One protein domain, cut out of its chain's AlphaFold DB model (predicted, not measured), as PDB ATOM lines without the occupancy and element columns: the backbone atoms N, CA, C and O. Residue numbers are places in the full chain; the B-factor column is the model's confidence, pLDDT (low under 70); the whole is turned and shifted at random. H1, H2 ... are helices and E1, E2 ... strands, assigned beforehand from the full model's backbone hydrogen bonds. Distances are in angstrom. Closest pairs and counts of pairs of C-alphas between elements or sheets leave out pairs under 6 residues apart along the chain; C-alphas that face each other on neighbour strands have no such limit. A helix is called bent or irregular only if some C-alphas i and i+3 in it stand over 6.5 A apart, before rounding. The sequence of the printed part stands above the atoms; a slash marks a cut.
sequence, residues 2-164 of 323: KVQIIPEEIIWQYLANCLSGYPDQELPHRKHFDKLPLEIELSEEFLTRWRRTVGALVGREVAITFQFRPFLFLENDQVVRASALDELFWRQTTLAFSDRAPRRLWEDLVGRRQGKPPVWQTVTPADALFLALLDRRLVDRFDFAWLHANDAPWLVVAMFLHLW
ATOM      1  N   LYS A   2      17.071 -34.969  62.393       65.44
ATOM      2  CA  LYS A   2      17.500 -34.247  61.181       65.44
ATOM      3  C   LYS A   2      16.680 -34.793  60.012       65.44
ATOM      4  O   LYS A   2      16.697 -35.997  59.787       65.44
ATOM      5  N   VAL A   3      15.920 -33.936  59.337       67.31
ATOM      6  CA  VAL A   3      15.185 -34.319  58.125       67.31
ATOM      7  C   VAL A   3      16.164 -34.223  56.963       67.31
ATOM      8  O   VAL A   3      16.704 -33.146  56.717       67.31
ATOM      9  N   GLN A   4      16.425 -35.342  56.293       81.00
ATOM     10  CA  GLN A   4      17.193 -35.364  55.054       81.00
ATOM     11  C   GLN A   4      16.217 -35.182  53.894       81.00
ATOM     12  O   GLN A   4      15.236 -35.913  53.796       81.00
ATOM     13  N   ILE A   5      16.458 -34.174  53.060       84.00
ATOM     14  CA  ILE A   5      15.656 -33.896  51.868       84.00
ATOM     15  C   ILE A   5      16.510 -34.245  50.656       84.00
ATOM     16  O   ILE A   5      17.621 -33.734  50.528       84.00
ATOM     17  N   ILE A   6      15.984 -35.106  49.787       91.12
ATOM     18  CA  ILE A   6      16.631 -35.519  48.542       91.12
ATOM     19  C   ILE A   6      15.874 -34.840  47.386       91.12
ATOM     20  O   ILE A   6      14.733 -35.219  47.112       91.12
ATOM     21  N   PRO A   7      16.453 -33.816  46.720       92.31
ATOM     22  CA  PRO A   7      15.768 -33.069  45.659       92.31
ATOM     23  C   PRO A   7      15.235 -33.957  44.531       92.31
ATOM     24  O   PRO A   7      14.119 -33.768  44.058       92.31
ATOM     25  N   GLU A   8      16.008 -34.971  44.151       94.94
ATOM     26  CA  GLU A   8      15.663 -35.933  43.103       94.94
ATOM     27  C   GLU A   8      14.366 -36.701  43.393       94.94
ATOM     28  O   GLU A   8      13.534 -36.864  42.501       94.94
ATOM     29  N   GLU A   9      14.152 -37.127  44.643       93.50
ATOM     30  CA  GLU A   9      12.921 -37.812  45.058       93.50
ATOM     31  C   GLU A   9      11.712 -36.878  44.983       93.50
ATOM     32  O   GLU A   9      10.642 -37.278  44.526       93.50
ATOM     33  N   ILE A  10      11.888 -35.610  45.371       93.94
ATOM     34  CA  ILE A  10      10.836 -34.592  45.270       93.94
ATOM     35  C   ILE A  10      10.481 -34.330  43.803       93.94
ATOM     36  O   ILE A  10       9.295 -34.257  43.478       93.94
ATOM     37  N   ILE A  11      11.475 -34.221  42.915       94.44
ATOM     38  CA  ILE A  11      11.250 -34.026  41.475       94.44
ATOM     39  C   ILE A  11      10.494 -35.225  40.888       94.44
ATOM     40  O   ILE A  11       9.526 -35.035  40.150       94.44
ATOM     41  N   TRP A  12      10.877 -36.457  41.241       94.38
ATOM     42  CA  TRP A  12      10.164 -37.655  40.787       94.38
ATOM     43  C   TRP A  12       8.735 -37.729  41.316       94.38
ATOM     44  O   TRP A  12       7.827 -38.070  40.556       94.38
ATOM     45  N   GLN A  13       8.517 -37.390  42.587       93.50
ATOM     46  CA  GLN A  13       7.180 -37.361  43.168       93.50
ATOM     47  C   GLN A  13       6.308 -36.302  42.490       93.50
ATOM     48  O   GLN A  13       5.156 -36.574  42.160       93.50
ATOM     49  N   TYR A  14       6.858 -35.112  42.242       92.38
ATOM     50  CA  TYR A  14       6.160 -34.060  41.513       92.38
ATOM     51  C   TYR A  14       5.773 -34.514  40.107       92.38
ATOM     52  O   TYR A  14       4.613 -34.382  39.718       92.38
ATOM     53  N   LEU A  15       6.705 -35.132  39.378       92.38
ATOM     54  CA  LEU A  15       6.409 -35.700  38.070       92.38
ATOM     55  C   LEU A  15       5.280 -36.735  38.163       92.38
ATOM     56  O   LEU A  15       4.305 -36.634  37.428       92.38
ATOM     57  N   ALA A  16       5.366 -37.697  39.083       91.62
ATOM     58  CA  ALA A  16       4.336 -38.720  39.259       91.62
ATOM     59  C   ALA A  16       2.952 -38.113  39.551       91.62
ATOM     60  O   ALA A  16       1.950 -38.563  38.988       91.62
ATOM     61  N   ASN A  17       2.902 -37.064  40.374       91.88
ATOM     62  CA  ASN A  17       1.683 -36.324  40.690       91.88
ATOM     63  C   ASN A  17       1.091 -35.653  39.439       91.88
ATOM     64  O   ASN A  17      -0.094 -35.834  39.153       91.88
ATOM     65  N   CYS A  18       1.909 -34.941  38.653       89.00
ATOM     66  CA  CYS A  18       1.487 -34.334  37.386       89.00
ATOM     67  C   CYS A  18       0.924 -35.377  36.412       89.00
ATOM     68  O   CYS A  18      -0.162 -35.191  35.868       89.00
ATOM     69  N   LEU A  19       1.621 -36.503  36.237       86.69
ATOM     70  CA  LEU A  19       1.211 -37.567  35.313       86.69
ATOM     71  C   LEU A  19      -0.049 -38.309  35.755       86.69
ATOM     72  O   LEU A  19      -0.773 -38.849  34.922       86.69
ATOM     73  N   SER A  20      -0.319 -38.318  37.057       88.06
ATOM     74  CA  SER A  20      -1.540 -38.894  37.623       88.06
ATOM     75  C   SER A  20      -2.721 -37.915  37.601       88.06
ATOM     76  O   SER A  20      -3.815 -38.284  38.016       88.06
ATOM     77  N   GLY A  21      -2.524 -36.678  37.126       85.31
ATOM     78  CA  GLY A  21      -3.556 -35.640  37.081       85.31
ATOM     79  C   GLY A  21      -3.770 -34.895  38.403       85.31
ATOM     80  O   GLY A  21      -4.757 -34.177  38.538       85.31
ATOM     81  N   TYR A  22      -2.849 -35.024  39.363       87.94
ATOM     82  CA  TYR A  22      -2.923 -34.396  40.687       87.94
ATOM     83  C   TYR A  22      -1.727 -33.459  40.956       87.94
ATOM     84  O   TYR A  22      -1.020 -33.644  41.945       87.94
ATOM     85  N   PRO A  23      -1.473 -32.433  40.117       81.94
ATOM     86  CA  PRO A  23      -0.285 -31.576  40.234       81.94
ATOM     87  C   PRO A  23      -0.204 -30.799  41.560       81.94
ATOM     88  O   PRO A  23       0.887 -30.428  41.991       81.94
ATOM     89  N   ASP A  24      -1.339 -30.576  42.228       83.00
ATOM     90  CA  ASP A  24      -1.416 -29.852  43.502       83.00
ATOM     91  C   ASP A  24      -1.216 -30.742  44.740       83.00
ATOM     92  O   ASP A  24      -1.170 -30.226  45.864       83.00
ATOM     93  N   GLN A  25      -1.083 -32.061  44.552       87.88
ATOM     94  CA  GLN A  25      -0.860 -33.006  45.641       87.88
ATOM     95  C   GLN A  25       0.372 -32.602  46.459       87.88
ATOM     96  O   GLN A  25       1.421 -32.235  45.924       87.88
ATOM     97  N   GLU A  26       0.224 -32.637  47.784       86.69
ATOM     98  CA  GLU A  26       1.253 -32.140  48.686       86.69
ATOM     99  C   GLU A  26       2.548 -32.950  48.553       86.69
ATOM    100  O   GLU A  26       2.561 -34.174  48.687       86.69
ATOM    101  N   LEU A  27       3.645 -32.241  48.280       89.56
ATOM    102  CA  LEU A  27       4.975 -32.830  48.215       89.56
ATOM    103  C   LEU A  27       5.543 -33.045  49.625       89.56
ATOM    104  O   LEU A  27       5.296 -32.227  50.522       89.56
ATOM    105  N   PRO A  28       6.363 -34.089  49.827       85.44
ATOM    106  CA  PRO A  28       7.055 -34.304  51.088       85.44
ATOM    107  C   PRO A  28       7.813 -33.052  51.527       85.44
ATOM    108  O   PRO A  28       8.489 -32.400  50.734       85.44
ATOM    109  N   HIS A  29       7.701 -32.712  52.811       85.31
ATOM    110  CA  HIS A  29       8.444 -31.603  53.416       85.31
ATOM    111  C   HIS A  29       8.178 -30.218  52.793       85.31
ATOM    112  O   HIS A  29       8.961 -29.297  53.028       85.31
ATOM    113  N   ARG A  30       7.048 -30.022  52.088       85.25
ATOM    114  CA  ARG A  30       6.663 -28.749  51.437       85.25
ATOM    115  C   ARG A  30       6.789 -27.517  52.337       85.25
ATOM    116  O   ARG A  30       7.154 -26.443  51.866       85.25
ATOM    117  N   LYS A  31       6.530 -27.672  53.639       87.12
ATOM    118  CA  LYS A  31       6.675 -26.624  54.670       87.12
ATOM    119  C   LYS A  31       8.109 -26.116  54.897       87.12
ATOM    120  O   LYS A  31       8.296 -25.226  55.716       87.12
ATOM    121  N   HIS A  32       9.110 -26.726  54.265       87.38
ATOM    122  CA  HIS A  32      10.522 -26.364  54.396       87.38
ATOM    123  C   HIS A  32      11.126 -25.811  53.101       87.38
ATOM    124  O   HIS A  32      12.308 -25.482  53.086       87.38
ATOM    125  N   PHE A  33      10.350 -25.715  52.016       90.00
ATOM    126  CA  PHE A  33      10.856 -25.292  50.704       90.00
ATOM    127  C   PHE A  33      11.360 -23.842  50.707       90.00
ATOM    128  O   PHE A  33      12.275 -23.502  49.971       90.00
ATOM    129  N   ASP A  34      10.845 -22.994  51.591       88.38
ATOM    130  CA  ASP A  34      11.347 -21.637  51.830       88.38
ATOM    131  C   ASP A  34      12.819 -21.596  52.289       88.38
ATOM    132  O   ASP A  34      13.477 -20.570  52.140       88.38
ATOM    133  N   LYS A  35      13.345 -22.710  52.816       88.69
ATOM    134  CA  LYS A  35      14.705 -22.827  53.371       88.69
ATOM    135  C   LYS A  35      15.665 -23.613  52.482       88.69
ATOM    136  O   LYS A  35      16.831 -23.757  52.840       88.69
ATOM    137  N   LEU A  36      15.176 -24.178  51.379       90.38
ATOM    138  CA  LEU A  36      15.981 -25.017  50.496       90.38
ATOM    139  C   LEU A  36      16.774 -24.167  49.497       90.38
ATOM    140  O   LEU A  36      16.293 -23.111  49.074       90.38
ATOM    141  N   PRO A  37      17.981 -24.609  49.105       90.56
ATOM    142  CA  PRO A  37      18.741 -23.925  48.071       90.56
ATOM    143  C   PRO A  37      18.024 -24.038  46.719       90.56
ATOM    144  O   PRO A  37      17.406 -25.059  46.412       90.56
ATOM    145  N   LEU A  38      18.121 -22.987  45.904       89.56
ATOM    146  CA  LEU A  38      17.634 -23.003  44.518       89.56
ATOM    147  C   LEU A  38      18.556 -23.813  43.605       89.56
ATOM    148  O   LEU A  38      18.094 -24.428  42.650       89.56
ATOM    149  N   GLU A  39      19.849 -23.833  43.913       90.31
ATOM    150  CA  GLU A  39      20.837 -24.615  43.182       90.31
ATOM    151  C   GLU A  39      20.980 -25.997  43.819       90.31
ATOM    152  O   GLU A  39      21.143 -26.127  45.034       90.31
ATOM    153  N   ILE A  40      20.898 -27.033  42.985       92.44
ATOM    154  CA  ILE A  40      21.056 -28.432  43.386       92.44
ATOM    155  C   ILE A  40      22.031 -29.144  42.457       92.44
ATOM    156  O   ILE A  40      22.097 -28.863  41.257       92.44
ATOM    157  N   GLU A  41      22.755 -30.105  43.008       92.25
ATOM    158  CA  GLU A  41      23.524 -31.071  42.235       92.25
ATOM    159  C   GLU A  41      22.658 -32.308  41.996       92.25
ATOM    160  O   GLU A  41      22.028 -32.827  42.918       92.25
ATOM    161  N   LEU A  42      22.592 -32.736  40.736       94.25
ATOM    162  CA  LEU A  42      21.851 -33.914  40.306       94.25
ATOM    163  C   LEU A  42      22.856 -35.014  39.982       94.25
ATOM    164  O   LEU A  42      23.853 -34.762  39.306       94.25
ATOM    165  N   SER A  43      22.586 -36.223  40.451       95.94
ATOM    166  CA  SER A  43      23.408 -37.395  40.185       95.94
ATOM    167  C   SER A  43      23.307 -37.831  38.722       95.94
ATOM    168  O   SER A  43      22.267 -37.708  38.069       95.94
ATOM    169  N   GLU A  44      24.385 -38.416  38.200       95.50
ATOM    170  CA  GLU A  44      24.393 -38.994  36.848       95.50
ATOM    171  C   GLU A  44      23.383 -40.142  36.697       95.50
ATOM    172  O   GLU A  44      22.777 -40.314  35.634       95.50
ATOM    173  N   GLU A  45      23.144 -40.909  37.768       95.62
ATOM    174  CA  GLU A  45      22.116 -41.955  37.795       95.62
ATOM    175  C   GLU A  45      20.719 -41.353  37.600       95.62
ATOM    176  O   GLU A  45      19.953 -41.809  36.740       95.62
ATOM    177  N   PHE A  46      20.408 -40.282  38.339       95.50
ATOM    178  CA  PHE A  46      19.166 -39.542  38.175       95.50
ATOM    179  C   PHE A  46      19.028 -38.992  36.761       95.50
ATOM    180  O   PHE A  46      17.997 -39.221  36.133       95.50
ATOM    181  N   LEU A  47      20.052 -38.320  36.225       94.94
ATOM    182  CA  LEU A  47      20.003 -37.708  34.893       94.94
ATOM    183  C   LEU A  47      19.840 -38.744  33.774       94.94
ATOM    184  O   LEU A  47      19.086 -38.525  32.820       94.94
ATOM    185  N   THR A  48      20.487 -39.901  33.902       93.69
ATOM    186  CA  THR A  48      20.337 -41.014  32.956       93.69
ATOM    187  C   THR A  48      18.909 -41.550  32.975       93.69
ATOM    188  O   THR A  48      18.269 -41.699  31.928       93.69
ATOM    189  N   ARG A  49      18.367 -41.799  34.173       94.12
ATOM    190  CA  ARG A  49      16.982 -42.251  34.336       94.12
ATOM    191  C   ARG A  49      15.989 -41.194  33.850       94.12
ATOM    192  O   ARG A  49      15.027 -41.547  33.172       94.12
ATOM    193  N   TRP A  50      16.255 -39.926  34.145       93.81
ATOM    194  CA  TRP A  50      15.472 -38.765  33.741       93.81
ATOM    195  C   TRP A  50      15.290 -38.706  32.230       93.81
ATOM    196  O   TRP A  50      14.159 -38.784  31.756       93.81
ATOM    197  N   ARG A  51      16.390 -38.656  31.467       93.38
ATOM    198  CA  ARG A  51      16.342 -38.559  29.999       93.38
ATOM    199  C   ARG A  51      15.548 -39.709  29.380       93.38
ATOM    200  O   ARG A  51      14.737 -39.479  28.487       93.38
ATOM    201  N   ARG A  52      15.721 -40.935  29.891       92.19
ATOM    202  CA  ARG A  52      14.968 -42.111  29.429       92.19
ATOM    203  C   ARG A  52      13.472 -41.988  29.720       92.19
ATOM    204  O   ARG A  52      12.657 -42.241  28.838       92.19
ATOM    205  N   THR A  53      13.106 -41.621  30.946       92.62
ATOM    206  CA  THR A  53      11.700 -41.510  31.352       92.62
ATOM    207  C   THR A  53      10.997 -40.367  30.628       92.62
ATOM    208  O   THR A  53       9.906 -40.574  30.101       92.62
ATOM    209  N   VAL A  54      11.623 -39.192  30.549       93.50
ATOM    210  CA  VAL A  54      11.079 -38.035  29.831       93.50
ATOM    211  C   VAL A  54      10.950 -38.328  28.339       93.50
ATOM    212  O   VAL A  54       9.900 -38.061  27.767       93.50
ATOM    213  N   GLY A  55      11.957 -38.950  27.718       93.44
ATOM    214  CA  GLY A  55      11.885 -39.334  26.309       93.44
ATOM    215  C   GLY A  55      10.736 -40.293  26.010       93.44
ATOM    216  O   GLY A  55       9.963 -40.053  25.085       93.44
ATOM    217  N   ALA A  56      10.558 -41.331  26.834       92.38
ATOM    218  CA  ALA A  56       9.431 -42.252  26.700       92.38
ATOM    219  C   ALA A  56       8.078 -41.546  26.888       92.38
ATOM    220  O   ALA A  56       7.115 -41.839  26.180       92.38
ATOM    221  N   LEU A  57       8.008 -40.598  27.823       94.06
ATOM    222  CA  LEU A  57       6.799 -39.839  28.101       94.06
ATOM    223  C   LEU A  57       6.402 -38.929  26.941       94.06
ATOM    224  O   LEU A  57       5.275 -39.001  26.458       94.06
ATOM    225  N   VAL A  58       7.335 -38.101  26.475       95.62
ATOM    226  CA  VAL A  58       7.097 -37.198  25.346       95.62
ATOM    227  C   VAL A  58       6.795 -38.006  24.086       95.62
ATOM    228  O   VAL A  58       5.869 -37.660  23.361       95.62
ATOM    229  N   GLY A  59       7.498 -39.121  23.857       95.19
ATOM    230  CA  GLY A  59       7.211 -40.032  22.746       95.19
ATOM    231  C   GLY A  59       5.784 -40.585  22.792       95.19
ATOM    232  O   GLY A  59       5.081 -40.573  21.782       95.19
ATOM    233  N   ARG A  60       5.303 -40.991  23.973       93.94
ATOM    234  CA  ARG A  60       3.909 -41.417  24.156       93.94
ATOM    235  C   ARG A  60       2.922 -40.290  23.838       93.94
ATOM    236  O   ARG A  60       1.954 -40.535  23.123       93.94
ATOM    237  N   GLU A  61       3.159 -39.080  24.336       95.06
ATOM    238  CA  GLU A  61       2.279 -37.932  24.073       95.06
ATOM    239  C   GLU A  61       2.259 -37.542  22.590       95.06
ATOM    240  O   GLU A  61       1.194 -37.252  22.047       95.06
ATOM    241  N   VAL A  62       3.402 -37.615  21.903       95.88
ATOM    242  CA  VAL A  62       3.504 -37.440  20.446       95.88
ATOM    243  C   VAL A  62       2.653 -38.481  19.713       95.88
ATOM    244  O   VAL A  62       1.845 -38.120  18.855       95.88
ATOM    245  N   ALA A  63       2.778 -39.760  20.080       95.00
ATOM    246  CA  ALA A  63       2.009 -40.843  19.465       95.00
ATOM    247  C   ALA A  63       0.496 -40.680  19.687       95.00
ATOM    248  O   ALA A  63      -0.290 -40.865  18.759       95.00
ATOM    249  N   ILE A  64       0.080 -40.281  20.894       94.62
ATOM    250  CA  ILE A  64      -1.329 -40.012  21.231       94.62
ATOM    251  C   ILE A  64      -1.861 -38.788  20.483       94.62
ATOM    252  O   ILE A  64      -3.027 -38.776  20.086       94.62
ATOM    253  N   THR A  65      -1.028 -37.761  20.316       94.19
ATOM    254  CA  THR A  65      -1.409 -36.490  19.695       94.19
ATOM    255  C   THR A  65      -1.602 -36.635  18.193       94.19
ATOM    256  O   THR A  65      -2.601 -36.157  17.654       94.19
ATOM    257  N   PHE A  66      -0.659 -37.290  17.512       94.31
ATOM    258  CA  PHE A  66      -0.677 -37.374  16.057       94.31
ATOM    259  C   PHE A  66      -1.286 -38.670  15.520       94.31
ATOM    260  O   PHE A  66      -1.877 -38.629  14.447       94.31
ATOM    261  N   GLN A  67      -1.246 -39.784  16.256       92.50
ATOM    262  CA  GLN A  67      -1.887 -41.054  15.878       92.50
ATOM    263  C   GLN A  67      -1.617 -41.432  14.405       92.50
ATOM    264  O   GLN A  67      -0.466 -41.546  13.993       92.50
ATOM    265  N   PHE A  68      -2.683 -41.576  13.609       92.19
ATOM    266  CA  PHE A  68      -2.672 -41.918  12.184       92.19
ATOM    267  C   PHE A  68      -2.425 -40.725  11.255       92.19
ATOM    268  O   PHE A  68      -2.534 -40.868  10.038       92.19
ATOM    269  N   ARG A  69      -2.151 -39.533  11.795       93.00
ATOM    270  CA  ARG A  69      -1.882 -38.352  10.979       93.00
ATOM    271  C   ARG A  69      -0.629 -38.606  10.132       93.00
ATOM    272  O   ARG A  69       0.436 -38.831  10.711       93.00
ATOM    273  N   PRO A  70      -0.729 -38.546   8.794       92.56
ATOM    274  CA  PRO A  70       0.438 -38.647   7.940       92.56
ATOM    275  C   PRO A  70       1.231 -37.337   7.959       92.56
ATOM    276  O   PRO A  70       0.658 -36.248   7.992       92.56
ATOM    277  N   PHE A  71       2.550 -37.467   7.891       94.25
ATOM    278  CA  PHE A  71       3.509 -36.392   7.678       94.25
ATOM    279  C   PHE A  71       4.334 -36.687   6.435       94.25
ATOM    280  O   PHE A  71       4.627 -37.846   6.138       94.25
ATOM    281  N   LEU A  72       4.708 -35.627   5.726       93.00
ATOM    282  CA  LEU A  72       5.558 -35.704   4.547       93.00
ATOM    283  C   LEU A  72       7.027 -35.753   4.966       93.00
ATOM    284  O   LEU A  72       7.525 -34.832   5.610       93.00
ATOM    285  N   PHE A  73       7.720 -36.805   4.557       92.69
ATOM    286  CA  PHE A  73       9.158 -36.971   4.716       92.69
ATOM    287  C   PHE A  73       9.818 -37.152   3.354       92.69
ATOM    288  O   PHE A  73       9.152 -37.489   2.376       92.69
ATOM    289  N   LEU A  74      11.131 -36.943   3.302       90.69
ATOM    290  CA  LEU A  74      11.936 -37.209   2.117       90.69
ATOM    291  C   LEU A  74      12.725 -38.506   2.336       90.69
ATOM    292  O   LEU A  74      13.427 -38.647   3.341       90.69
ATOM    293  N   GLU A  75      12.609 -39.454   1.410       89.44
ATOM    294  CA  GLU A  75      13.407 -40.679   1.368       89.44
ATOM    295  C   GLU A  75      13.850 -40.924  -0.082       89.44
ATOM    296  O   GLU A  75      13.017 -41.060  -0.971       89.44
ATOM    297  N   ASN A  76      15.165 -40.949  -0.334       87.06
ATOM    298  CA  ASN A  76      15.744 -41.123  -1.677       87.06
ATOM    299  C   ASN A  76      15.160 -40.159  -2.735       87.06
ATOM    300  O   ASN A  76      14.739 -40.590  -3.806       87.06
ATOM    301  N   ASP A  77      15.084 -38.865  -2.403       84.38
ATOM    302  CA  ASP A  77      14.492 -37.798  -3.234       84.38
ATOM    303  C   ASP A  77      12.996 -37.978  -3.572       84.38
ATOM    304  O   ASP A  77      12.421 -37.213  -4.351       84.38
ATOM    305  N   GLN A  78      12.332 -38.952  -2.947       86.44
ATOM    306  CA  GLN A  78      10.896 -39.171  -3.051       86.44
ATOM    307  C   GLN A  78      10.188 -38.738  -1.776       86.44
ATOM    308  O   GLN A  78      10.671 -38.931  -0.658       86.44
ATOM    309  N   VAL A  79       9.010 -38.149  -1.956       89.81
ATOM    310  CA  VAL A  79       8.162 -37.746  -0.840       89.81
ATOM    311  C   VAL A  79       7.344 -38.941  -0.396       89.81
ATOM    312  O   VAL A  79       6.587 -39.518  -1.175       89.81
ATOM    313  N   VAL A  80       7.472 -39.286   0.876       91.88
ATOM    314  CA  VAL A  80       6.775 -40.413   1.491       91.88
ATOM    315  C   VAL A  80       5.927 -39.931   2.659       91.88
ATOM    316  O   VAL A  80       6.264 -38.963   3.343       91.88
ATOM    317  N   ARG A  81       4.796 -40.602   2.885       92.12
ATOM    318  CA  ARG A  81       3.912 -40.335   4.022       92.12
ATOM    319  C   ARG A  81       4.186 -41.343   5.126       92.12
ATOM    320  O   ARG A  81       4.090 -42.541   4.887       92.12
ATOM    321  N   ALA A  82       4.469 -40.850   6.326       94.31
ATOM    322  CA  ALA A  82       4.572 -41.674   7.525       94.31
ATOM    323  C   ALA A  82       3.857 -41.014   8.703       94.31
ATOM    324  O   ALA A  82       3.778 -39.791   8.804       94.31
ATOM    325  N   SER A  83       3.328 -41.836   9.591       95.69
ATOM    326  CA  SER A  83       2.622 -41.451  10.807       95.69
ATOM    327  C   SER A  83       3.427 -41.838  12.045       95.69
ATOM    328  O   SER A  83       4.422 -42.553  11.954       95.69
ATOM    329  N   ALA A  84       2.966 -41.437  13.230       94.62
ATOM    330  CA  ALA A  84       3.606 -41.819  14.491       94.62
ATOM    331  C   ALA A  84       3.541 -43.337  14.788       94.62
ATOM    332  O   ALA A  84       4.102 -43.790  15.785       94.62
ATOM    333  N   LEU A  85       2.861 -44.127  13.951       92.56
ATOM    334  CA  LEU A  85       2.839 -45.589  14.023       92.56
ATOM    335  C   LEU A  85       3.940 -46.247  13.181       92.56
ATOM    336  O   LEU A  85       4.222 -47.428  13.370       92.56
ATOM    337  N   ASP A  86       4.564 -45.493  12.275       94.75
ATOM    338  CA  ASP A  86       5.552 -46.000  11.333       94.75
ATOM    339  C   ASP A  86       6.974 -45.803  11.868       94.75
ATOM    340  O   ASP A  86       7.318 -44.757  12.424       94.75
ATOM    341  N   GLU A  87       7.852 -46.785  11.649       92.62
ATOM    342  CA  GLU A  87       9.261 -46.697  12.065       92.62
ATOM    343  C   GLU A  87       9.976 -45.499  11.417       92.62
ATOM    344  O   GLU A  87      10.808 -44.844  12.047       92.62
ATOM    345  N   LEU A  88       9.611 -45.174  10.171       92.62
ATOM    346  CA  LEU A  88      10.186 -44.058   9.424       92.62
ATOM    347  C   LEU A  88      10.028 -42.721  10.164       92.62
ATOM    348  O   LEU A  88      10.976 -41.940  10.217       92.62
ATOM    349  N   PHE A  89       8.870 -42.482  10.785       95.06
ATOM    350  CA  PHE A  89       8.618 -41.269  11.562       95.06
ATOM    351  C   PHE A  89       9.603 -41.144  12.730       95.06
ATOM    352  O   PHE A  89      10.209 -40.092  12.940       95.06
ATOM    353  N   TRP A  90       9.806 -42.232  13.474       93.62
ATOM    354  CA  TRP A  90      10.692 -42.239  14.641       93.62
ATOM    355  C   TRP A  90      12.170 -42.169  14.258       93.62
ATOM    356  O   TRP A  90      12.953 -41.536  14.956       93.62
ATOM    357  N   ARG A  91      12.550 -42.745  13.114       91.25
ATOM    358  CA  ARG A  91      13.902 -42.609  12.554       91.25
ATOM    359  C   ARG A  91      14.233 -41.183  12.113       91.25
ATOM    360  O   ARG A  91      15.387 -40.780  12.208       91.25
ATOM    361  N   GLN A  92      13.248 -40.438  11.611       87.94
ATOM    362  CA  GLN A  92      13.427 -39.060  11.133       87.94
ATOM    363  C   GLN A  92      13.114 -37.994  12.199       87.94
ATOM    364  O   GLN A  92      13.063 -36.797  11.903       87.94
ATOM    365  N   THR A  93      12.905 -38.402  13.452       87.88
ATOM    366  CA  THR A  93      12.667 -37.491  14.574       87.88
ATOM    367  C   THR A  93      13.753 -37.658  15.626       87.88
ATOM    368  O   THR A  93      14.201 -38.755  15.942       87.88
ATOM    369  N   THR A  94      14.227 -36.544  16.178       83.19
ATOM    370  CA  THR A  94      15.219 -36.568  17.254       83.19
ATOM    371  C   THR A  94      14.817 -35.567  18.321       83.19
ATOM    372  O   THR A  94      14.617 -34.386  18.042       83.19
ATOM    373  N   LEU A  95      14.686 -36.055  19.554       89.62
ATOM    374  CA  LEU A  95      14.434 -35.246  20.741       89.62
ATOM    375  C   LEU A  95      15.589 -35.455  21.719       89.62
ATOM    376  O   LEU A  95      15.854 -36.578  22.144       89.62
ATOM    377  N   ALA A  96      16.272 -34.366  22.069       89.12
ATOM    378  CA  ALA A  96      17.411 -34.381  22.977       89.12
ATOM    379  C   ALA A  96      17.081 -33.602  24.259       89.12
ATOM    380  O   ALA A  96      16.998 -32.372  24.252       89.12
ATOM    381  N   PHE A  97      16.896 -34.334  25.359       92.38
ATOM    382  CA  PHE A  97      16.579 -33.772  26.673       92.38
ATOM    383  C   PHE A  97      17.846 -33.474  27.468       92.38
ATOM    384  O   PHE A  97      18.781 -34.284  27.496       92.38
ATOM    385  N   SER A  98      17.865 -32.327  28.141       90.81
ATOM    386  CA  SER A  98      19.014 -31.890  28.934       90.81
ATOM    387  C   SER A  98      18.779 -32.073  30.436       90.81
ATOM    388  O   SER A  98      17.739 -32.562  30.881       90.81
ATOM    389  N   ASP A  99      19.778 -31.711  31.238       91.38
ATOM    390  CA  ASP A  99      19.661 -31.643  32.697       91.38
ATOM    391  C   ASP A  99      19.028 -30.324  33.180       91.38
ATOM    392  O   ASP A  99      18.828 -30.131  34.379       91.38
ATOM    393  N   ARG A 100      18.678 -29.407  32.268       92.44
ATOM    394  CA  ARG A 100      18.111 -28.101  32.620       92.44
ATOM    395  C   ARG A 100      16.651 -28.196  33.048       92.44
ATOM    396  O   ARG A 100      16.279 -27.525  34.005       92.44
ATOM    397  N   ALA A 101      15.836 -29.039  32.409       92.81
ATOM    398  CA  ALA A 101      14.435 -29.246  32.801       92.81
ATOM    399  C   ALA A 101      14.242 -29.592  34.295       92.81
ATOM    400  O   ALA A 101      13.485 -28.884  34.960       92.81
ATOM    401  N   PRO A 102      14.918 -30.611  34.869       94.12
ATOM    402  CA  PRO A 102      14.723 -30.965  36.275       94.12
ATOM    403  C   PRO A 102      15.198 -29.855  37.222       94.12
ATOM    404  O   PRO A 102      14.573 -29.633  38.257       94.12
ATOM    405  N   ARG A 103      16.232 -29.092  36.842       93.56
ATOM    406  CA  ARG A 103      16.667 -27.901  37.591       93.56
ATOM    407  C   ARG A 103      15.596 -26.811  37.585       93.56
ATOM    408  O   ARG A 103      15.288 -26.271  38.641       93.56
ATOM    409  N   ARG A 104      14.961 -26.533  36.438       92.94
ATOM    410  CA  ARG A 104      13.864 -25.548  36.367       92.94
ATOM    411  C   ARG A 104      12.632 -25.981  37.145       92.94
ATOM    412  O   ARG A 104      12.007 -25.139  37.774       92.94
ATOM    413  N   LEU A 105      12.311 -27.275  37.156       92.00
ATOM    414  CA  LEU A 105      11.247 -27.796  38.018       92.00
ATOM    415  C   LEU A 105      11.570 -27.582  39.496       92.00
ATOM    416  O   LEU A 105      10.710 -27.136  40.248       92.00
ATOM    417  N   TRP A 106      12.804 -27.858  39.917       92.56
ATOM    418  CA  TRP A 106      13.222 -27.613  41.294       92.56
ATOM    419  C   TRP A 106      13.126 -26.134  41.679       92.56
ATOM    420  O   TRP A 106      12.507 -25.790  42.688       92.56
ATOM    421  N   GLU A 107      13.693 -25.260  40.850       92.12
ATOM    422  CA  GLU A 107      13.618 -23.813  41.034       92.12
ATOM    423  C   GLU A 107      12.172 -23.312  41.051       92.12
ATOM    424  O   GLU A 107      11.855 -22.409  41.812       92.12
ATOM    425  N   ASP A 108      11.273 -23.893  40.261       89.88
ATOM    426  CA  ASP A 108       9.854 -23.554  40.309       89.88
ATOM    427  C   ASP A 108       9.212 -23.963  41.642       89.88
ATOM    428  O   ASP A 108       8.561 -23.153  42.307       89.88
ATOM    429  N   LEU A 109       9.440 -25.205  42.074       89.19
ATOM    430  CA  LEU A 109       8.884 -25.755  43.311       89.19
ATOM    431  C   LEU A 109       9.334 -24.970  44.549       89.19
ATOM    432  O   LEU A 109       8.517 -24.647  45.419       89.19
ATOM    433  N   VAL A 110      10.626 -24.657  44.622       90.81
ATOM    434  CA  VAL A 110      11.264 -23.967  45.749       90.81
ATOM    435  C   VAL A 110      11.129 -22.450  45.612       90.81
ATOM    436  O   VAL A 110      10.700 -21.761  46.540       90.81
ATOM    437  N   GLY A 111      11.422 -21.917  44.433       85.62
ATOM    438  CA  GLY A 111      11.457 -20.489  44.141       85.62
ATOM    439  C   GLY A 111      10.100 -19.807  44.221       85.62
ATOM    440  O   GLY A 111      10.026 -18.690  44.734       85.62
ATOM    441  N   ARG A 112       8.992 -20.483  43.871       82.44
ATOM    442  CA  ARG A 112       7.633 -19.945  44.103       82.44
ATOM    443  C   ARG A 112       7.380 -19.607  45.575       82.44
ATOM    444  O   ARG A 112       6.701 -18.628  45.864       82.44
ATOM    445  N   ARG A 113       7.927 -20.389  46.515       83.44
ATOM    446  CA  ARG A 113       7.796 -20.135  47.964       83.44
ATOM    447  C   ARG A 113       8.699 -19.005  48.454       83.44
ATOM    448  O   ARG A 113       8.386 -18.391  49.466       83.44
ATOM    449  N   GLN A 114       9.780 -18.733  47.732       85.06
ATOM    450  CA  GLN A 114      10.764 -17.701  48.056       85.06
ATOM    451  C   GLN A 114      10.553 -16.393  47.271       85.06
ATOM    452  O   GLN A 114      11.345 -15.465  47.420       85.06
ATOM    453  N   GLY A 115       9.528 -16.312  46.413       83.12
ATOM    454  CA  GLY A 115       9.298 -15.161  45.530       83.12
ATOM    455  C   GLY A 115      10.323 -15.025  44.393       83.12
ATOM    456  O   GLY A 115      10.490 -13.939  43.851       83.12
ATOM    457  N   LYS A 116      11.020 -16.111  44.035       85.56
ATOM    458  CA  LYS A 116      12.083 -16.154  43.018       85.56
ATOM    459  C   LYS A 116      11.715 -17.154  41.911       85.56
ATOM    460  O   LYS A 116      12.135 -18.305  41.992       85.56
ATOM    461  N   PRO A 117      10.889 -16.775  40.920       79.88
ATOM    462  CA  PRO A 117      10.489 -17.694  39.857       79.88
ATOM    463  C   PRO A 117      11.684 -18.084  38.963       79.88
ATOM    464  O   PRO A 117      12.606 -17.283  38.796       79.88
ATOM    465  N   PRO A 118      11.668 -19.283  38.358       83.81
ATOM    466  CA  PRO A 118      12.741 -19.750  37.483       83.81
ATOM    467  C   PRO A 118      12.804 -18.968  36.166       83.81
ATOM    468  O   PRO A 118      11.790 -18.512  35.625       83.81
ATOM    469  N   VAL A 119      14.004 -18.908  35.585       85.12
ATOM    470  CA  VAL A 119      14.208 -18.407  34.220       85.12
ATOM    471  C   VAL A 119      13.990 -19.550  33.228       85.12
ATOM    472  O   VAL A 119      14.925 -20.250  32.826       85.12
ATOM    473  N   TRP A 120      12.730 -19.742  32.837       85.12
ATOM    474  CA  TRP A 120      12.287 -20.852  31.984       85.12
ATOM    475  C   TRP A 120      13.005 -20.939  30.632       85.12
ATOM    476  O   TRP A 120      13.302 -22.036  30.178       85.12
ATOM    477  N   GLN A 121      13.341 -19.808  30.010       82.12
ATOM    478  CA  GLN A 121      13.886 -19.736  28.643       82.12
ATOM    479  C   GLN A 121      15.334 -20.237  28.497       82.12
ATOM    480  O   GLN A 121      15.904 -20.157  27.415       82.12
ATOM    481  N   THR A 122      15.937 -20.758  29.567       88.38
ATOM    482  CA  THR A 122      17.287 -21.341  29.532       88.38
ATOM    483  C   THR A 122      17.297 -22.828  29.166       88.38
ATOM    484  O   THR A 122      18.366 -23.430  29.127       88.38
ATOM    485  N   VAL A 123      16.147 -23.452  28.906       93.31
ATOM    486  CA  VAL A 123      16.025 -24.884  28.570       93.31
ATOM    487  C   VAL A 123      16.166 -25.158  27.069       93.31
ATOM    488  O   VAL A 123      16.070 -24.239  26.260       93.31
ATOM    489  N   THR A 124      16.384 -26.418  26.679       95.06
ATOM    490  CA  THR A 124      16.318 -26.804  25.256       95.06
ATOM    491  C   THR A 124      14.860 -26.840  24.771       95.06
ATOM    492  O   THR A 124      13.946 -26.987  25.584       95.06
ATOM    493  N   PRO A 125      14.584 -26.776  23.456       95.88
ATOM    494  CA  PRO A 125      13.215 -26.907  22.947       95.88
ATOM    495  C   PRO A 125      12.522 -28.231  23.324       95.88
ATOM    496  O   PRO A 125      11.321 -28.252  23.584       95.88
ATOM    497  N   ALA A 126      13.269 -29.338  23.405       95.69
ATOM    498  CA  ALA A 126      12.720 -30.621  23.851       95.69
ATOM    499  C   ALA A 126      12.330 -30.583  25.339       95.69
ATOM    500  O   ALA A 126      11.253 -31.047  25.715       95.69
ATOM    501  N   ASP A 127      13.167 -29.968  26.178       95.81
ATOM    502  CA  ASP A 127      12.852 -29.728  27.585       95.81
ATOM    503  C   ASP A 127      11.630 -28.811  27.741       95.81
ATOM    504  O   ASP A 127      10.759 -29.089  28.561       95.81
ATOM    505  N   ALA A 128      11.530 -27.750  26.932       95.62
ATOM    506  CA  ALA A 128      10.378 -26.852  26.908       95.62
ATOM    507  C   ALA A 128       9.078 -27.598  26.577       95.62
ATOM    508  O   ALA A 128       8.075 -27.405  27.262       95.62
ATOM    509  N   LEU A 129       9.105 -28.494  25.581       96.19
ATOM    510  CA  LEU A 129       7.962 -29.351  25.258       96.19
ATOM    511  C   LEU A 129       7.561 -30.218  26.452       96.19
ATOM    512  O   LEU A 129       6.390 -30.255  26.817       96.19
ATOM    513  N   PHE A 130       8.523 -30.894  27.083       95.69
ATOM    514  CA  PHE A 130       8.244 -31.699  28.268       95.69
ATOM    515  C   PHE A 130       7.608 -30.866  29.392       95.69
ATOM    516  O   PHE A 130       6.578 -31.253  29.938       95.69
ATOM    517  N   LEU A 131       8.177 -29.702  29.705       93.69
ATOM    518  CA  LEU A 131       7.654 -28.807  30.738       93.69
ATOM    519  C   LEU A 131       6.234 -28.320  30.411       93.69
ATOM    520  O   LEU A 131       5.373 -28.315  31.287       93.69
ATOM    521  N   ALA A 132       5.966 -27.978  29.150       93.12
ATOM    522  CA  ALA A 132       4.645 -27.568  28.678       93.12
ATOM    523  C   ALA A 132       3.595 -28.695  28.740       93.12
ATOM    524  O   ALA A 132       2.405 -28.421  28.907       93.12
ATOM    525  N   LEU A 133       4.020 -29.960  28.631       92.31
ATOM    526  CA  LEU A 133       3.149 -31.122  28.840       92.31
ATOM    527  C   LEU A 133       2.786 -31.312  30.321       92.31
ATOM    528  O   LEU A 133       1.678 -31.759  30.611       92.31
ATOM    529  N   LEU A 134       3.681 -30.956  31.250       89.56
ATOM    530  CA  LEU A 134       3.409 -31.025  32.691       89.56
ATOM    531  C   LEU A 134       2.531 -29.875  33.190       89.56
ATOM    532  O   LEU A 134       1.625 -30.096  33.992       89.56
ATOM    533  N   ASP A 135       2.806 -28.654  32.731       87.44
ATOM    534  CA  ASP A 135       2.053 -27.454  33.084       87.44
ATOM    535  C   ASP A 135       1.740 -26.644  31.823       87.44
ATOM    536  O   ASP A 135       2.600 -25.975  31.245       87.44
ATOM    537  N   ARG A 136       0.462 -26.649  31.427       84.00
ATOM    538  CA  ARG A 136      -0.009 -25.918  30.243       84.00
ATOM    539  C   ARG A 136       0.240 -24.416  30.311       84.00
ATOM    540  O   ARG A 136       0.322 -23.786  29.263       84.00
ATOM    541  N   ARG A 137       0.394 -23.831  31.504       83.88
ATOM    542  CA  ARG A 137       0.720 -22.403  31.663       83.88
ATOM    543  C   ARG A 137       2.107 -22.062  31.115       83.88
ATOM    544  O   ARG A 137       2.397 -20.894  30.878       83.88
ATOM    545  N   LEU A 138       2.970 -23.063  30.937       87.38
ATOM    546  CA  LEU A 138       4.297 -22.882  30.361       87.38
ATOM    547  C   LEU A 138       4.283 -22.841  28.830       87.38
ATOM    548  O   LEU A 138       5.267 -22.387  28.257       87.38
ATOM    549  N   VAL A 139       3.186 -23.224  28.161       87.25
ATOM    550  CA  VAL A 139       3.067 -23.101  26.694       87.25
ATOM    551  C   VAL A 139       3.312 -21.654  26.258       87.25
ATOM    552  O   VAL A 139       4.147 -21.407  25.395       87.25
ATOM    553  N   ASP A 140       2.688 -20.690  26.942       84.06
ATOM    554  CA  ASP A 140       2.818 -19.261  26.624       84.06
ATOM    555  C   ASP A 140       4.213 -18.685  26.941       84.06
ATOM    556  O   ASP A 140       4.537 -17.574  26.528       84.06
ATOM    557  N   ARG A 141       5.058 -19.414  27.687       88.25
ATOM    558  CA  ARG A 141       6.435 -18.994  28.017       88.25
ATOM    559  C   ARG A 141       7.436 -19.319  26.905       88.25
ATOM    560  O   ARG A 141       8.509 -18.711  26.875       88.25
ATOM    561  N   PHE A 142       7.101 -20.273  26.037       92.50
ATOM    562  CA  PHE A 142       7.957 -20.790  24.970       92.50
ATOM    563  C   PHE A 142       7.307 -20.509  23.614       92.50
ATOM    564  O   PHE A 142       6.778 -21.406  22.956       92.50
ATOM    565  N   ASP A 143       7.305 -19.237  23.218       90.88
ATOM    566  CA  ASP A 143       6.646 -18.818  21.988       90.88
ATOM    567  C   ASP A 143       7.336 -19.271  20.705       90.88
ATOM    568  O   ASP A 143       8.466 -19.756  20.694       90.88
ATOM    569  N   PHE A 144       6.616 -19.170  19.589       94.06
ATOM    570  CA  PHE A 144       7.131 -19.611  18.296       94.06
ATOM    571  C   PHE A 144       8.381 -18.840  17.864       94.06
ATOM    572  O   PHE A 144       9.226 -19.423  17.187       94.06
ATOM    573  N   ALA A 145       8.520 -17.574  18.270       93.56
ATOM    574  CA  ALA A 145       9.728 -16.793  18.026       93.56
ATOM    575  C   ALA A 145      10.912 -17.354  18.828       93.56
ATOM    576  O   ALA A 145      11.994 -17.529  18.270       93.56
ATOM    577  N   TRP A 146      10.698 -17.715  20.095       95.25
ATOM    578  CA  TRP A 146      11.680 -18.390  20.935       95.25
ATOM    579  C   TRP A 146      12.042 -19.774  20.382       95.25
ATOM    580  O   TRP A 146      13.225 -20.085  20.275       95.25
ATOM    581  N   LEU A 147      11.058 -20.579  19.964       95.56
ATOM    582  CA  LEU A 147      11.290 -21.889  19.343       95.56
ATOM    583  C   LEU A 147      12.142 -21.764  18.076       95.56
ATOM    584  O   LEU A 147      13.102 -22.509  17.907       95.56
ATOM    585  N   HIS A 148      11.825 -20.793  17.218       95.19
ATOM    586  CA  HIS A 148      12.589 -20.535  16.003       95.19
ATOM    587  C   HIS A 148      14.008 -20.036  16.320       95.19
ATOM    588  O   HIS A 148      14.964 -20.470  15.694       95.19
ATOM    589  N   ALA A 149      14.171 -19.139  17.297       94.44
ATOM    590  CA  ALA A 149      15.480 -18.613  17.694       94.44
ATOM    591  C   ALA A 149      16.400 -19.663  18.348       94.44
ATOM    592  O   ALA A 149      17.606 -19.446  18.412       94.44
ATOM    593  N   ASN A 150      15.838 -20.773  18.838       94.12
ATOM    594  CA  ASN A 150      16.568 -21.879  19.463       94.12
ATOM    595  C   ASN A 150      16.595 -23.143  18.583       94.12
ATOM    596  O   ASN A 150      16.768 -24.241  19.117       94.12
ATOM    597  N   ASP A 151      16.382 -23.002  17.269       93.31
ATOM    598  CA  ASP A 151      16.433 -24.092  16.283       93.31
ATOM    599  C   ASP A 151      15.610 -25.324  16.702       93.31
ATOM    600  O   ASP A 151      16.062 -26.472  16.648       93.31
ATOM    601  N   ALA A 152      14.385 -25.086  17.182       95.12
ATOM    602  CA  ALA A 152      13.520 -26.154  17.659       95.12
ATOM    603  C   ALA A 152      13.281 -27.219  16.568       95.12
ATOM    604  O   ALA A 152      12.892 -26.873  15.448       95.12
ATOM    605  N   PRO A 153      13.422 -28.523  16.890       95.00
ATOM    606  CA  PRO A 153      13.072 -29.588  15.960       95.00
ATOM    607  C   PRO A 153      11.622 -29.451  15.495       95.00
ATOM    608  O   PRO A 153      10.742 -29.114  16.291       95.00
ATOM    609  N   TRP A 154      11.347 -29.790  14.234       95.25
ATOM    610  CA  TRP A 154      10.009 -29.649  13.648       95.25
ATOM    611  C   TRP A 154       8.917 -30.307  14.502       95.25
ATOM    612  O   TRP A 154       7.822 -29.765  14.624       95.25
ATOM    613  N   LEU A 155       9.227 -31.445  15.135       96.31
ATOM    614  CA  LEU A 155       8.294 -32.183  15.979       96.31
ATOM    615  C   LEU A 155       7.926 -31.403  17.246       96.31
ATOM    616  O   LEU A 155       6.776 -31.438  17.679       96.31
ATOM    617  N   VAL A 156       8.879 -30.660  17.819       96.69
ATOM    618  CA  VAL A 156       8.609 -29.749  18.937       96.69
ATOM    619  C   VAL A 156       7.660 -28.652  18.470       96.69
ATOM    620  O   VAL A 156       6.619 -28.451  19.089       96.69
ATOM    621  N   VAL A 157       7.953 -28.006  17.340       96.69
ATOM    622  CA  VAL A 157       7.092 -26.951  16.779       96.69
ATOM    623  C   VAL A 157       5.683 -27.478  16.481       96.69
ATOM    624  O   VAL A 157       4.700 -26.834  16.840       96.69
ATOM    625  N   ALA A 158       5.573 -28.672  15.899       96.19
ATOM    626  CA  ALA A 158       4.308 -29.347  15.625       96.19
ATOM    627  C   ALA A 158       3.505 -29.622  16.906       96.19
ATOM    628  O   ALA A 158       2.298 -29.380  16.955       96.19
ATOM    629  N   MET A 159       4.168 -30.092  17.966       96.12
ATOM    630  CA  MET A 159       3.526 -30.284  19.265       96.12
ATOM    631  C   MET A 159       3.063 -28.957  19.865       96.12
ATOM    632  O   MET A 159       1.952 -28.893  20.382       96.12
ATOM    633  N   PHE A 160       3.844 -27.881  19.753       95.25
ATOM    634  CA  PHE A 160       3.418 -26.553  20.200       95.25
ATOM    635  C   PHE A 160       2.227 -26.028  19.391       95.25
ATOM    636  O   PHE A 160       1.258 -25.582  19.997       95.25
ATOM    637  N   LEU A 161       2.216 -26.170  18.059       93.88
ATOM    638  CA  LEU A 161       1.041 -25.866  17.223       93.88
ATOM    639  C   LEU A 161      -0.212 -26.600  17.713       93.88
ATOM    640  O   LEU A 161      -1.301 -26.027  17.720       93.88
ATOM    641  N   HIS A 162      -0.059 -27.851  18.155       91.44
ATOM    642  CA  HIS A 162      -1.153 -28.616  18.729       91.44
ATOM    643  C   HIS A 162      -1.555 -28.092  20.117       91.44
ATOM    644  O   HIS A 162      -2.730 -27.809  20.342       91.44
ATOM    645  N   LEU A 163      -0.620 -27.979  21.061       89.75
ATOM    646  CA  LEU A 163      -0.888 -27.640  22.464       89.75
ATOM    647  C   LEU A 163      -1.469 -26.233  22.651       89.75
ATOM    648  O   LEU A 163      -2.250 -26.012  23.580       89.75
ATOM    649  N   TRP A 164      -1.103 -25.304  21.775       85.00
ATOM    650  CA  TRP A 164      -1.432 -23.894  21.907       85.00
ATOM    651  C   TRP A 164      -2.926 -23.612  21.693       85.00
ATOM    652  O   TRP A 164      -3.584 -24.156  20.801       85.00
TER     653      TRP A 164
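Overview. This is residues 2 to 164 of the 323 residues of an uncharacterized protein of Candidatus Ozemobacter sibiricus (UniProt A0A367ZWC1). A rod of mostly crossed helices has the short helix H6 in its middle and the long helix H3 along one side; H1 runs nearly in line with H3's direction, H9 packs side by side with H6, and H5 meets H6 with its residues 100 to 101 alone and runs on away from it toward H2. The strand hairpin E1 and E2, with the short H4 next to it, makes one end of the rod, and H2 and the first printed residues lie toward the other. The printed part has 163 residues with nine named helices and two named strands, in the order H1, H2, H3, E1, E2, H4, H5, H6, H7, H8, H9; the two strands are antiparallel. The class is mostly helix, and the whole is compact, with a radius of gyration of the C-alphas of 17.5 A and spans of 64 by 29 by 28 A.

Arrangement. The sheet is a hairpin of E1, residues 71 to 75, and E2, residues 78 to 82, antiparallel with 138 degrees between their directions. N 73 and O 80 are within hydrogen-bond range at 2.9 A, and so are N 82 and O 71 at 3.0 A. H4, residues 87 to 91, is near E1, and its closest C-alphas to E2 are those of Phe 89 and Ala 82, 5.7 A apart; it touches no helix. H3, residues 44 to 66, reaches E1 by a tight link. The hub is H6, residues 125 to 134, which touches five helices. H3 and H6 only just touch, with 3 pairs of C-alphas within 8 A, through residues 54 to 58 of H3 alone; the closest C-alphas are those of Val 58 and Phe 130, 6.3 A, and the helices are about perpendicular at 75 degrees. H9, residues 154 to 163, touches H6 at a shallow tilt of 25 degrees, the same way, closest at the C-alphas of Leu 129 and Val 156, 6.4 A. H5, residues 100 to 114, touches H6 with residues 100 to 101 alone, at a steep tilt of 49 degrees; the closest C-alphas are those of Ala 101 and Asp 127, 5.5 A. H1, residues 7 to 19, touches H5 about perpendicular at 86 degrees, closest at the C-alphas of Ile 11 and Trp 106, 6.7 A. H2, residues 30 to 35, touches H5 at 89 degrees, closest at the C-alphas of Phe 33 and Val 110, 5.1 A. H7, residues 136 to 141, and H6 only just touch, only at the corner, with 3 pairs of C-alphas within 8 A, closest at Ala 132 and Leu 138, 5.0 A. H8, residues 144 to 149, is close to but not clearly touching H9; their closest C-alphas, of Leu 147 and Val 157, are 7.1 A apart. In H1, H3, H4, H6, H8 and H9 every O i to N i+4 pair is within hydrogen-bond range; H5 has 10 of 11, and H2 and H7 each 0 of 2, with 2 of 3 O i to N i+3 pairs within range.

Along the chain. H1 begins at C-alpha 7 (15.768, -33.069, 45.659) and is 18.4 A long. H3 is 32.6 A long, from C-alpha 44 (24.393, -38.994, 36.848) to C-alpha 66. E1 is 12.5 A and E2 12.6 A long, H5 20.0 A, H6 14.4 A and H9 14.2 A. H9 ends at C-alpha 163 (-0.888, -27.640, 22.464). H2 is irregular: C-alphas 31 and 34 are 7.4 A apart.

Size, cuts and confidence. The two C-alphas farthest apart, of Lys 2 and Gln 78, are 64.8 A apart. The printed part has no cut, and no link is long. The mean pLDDT of the printed part is 90.9, with residues 2 to 3 under 70.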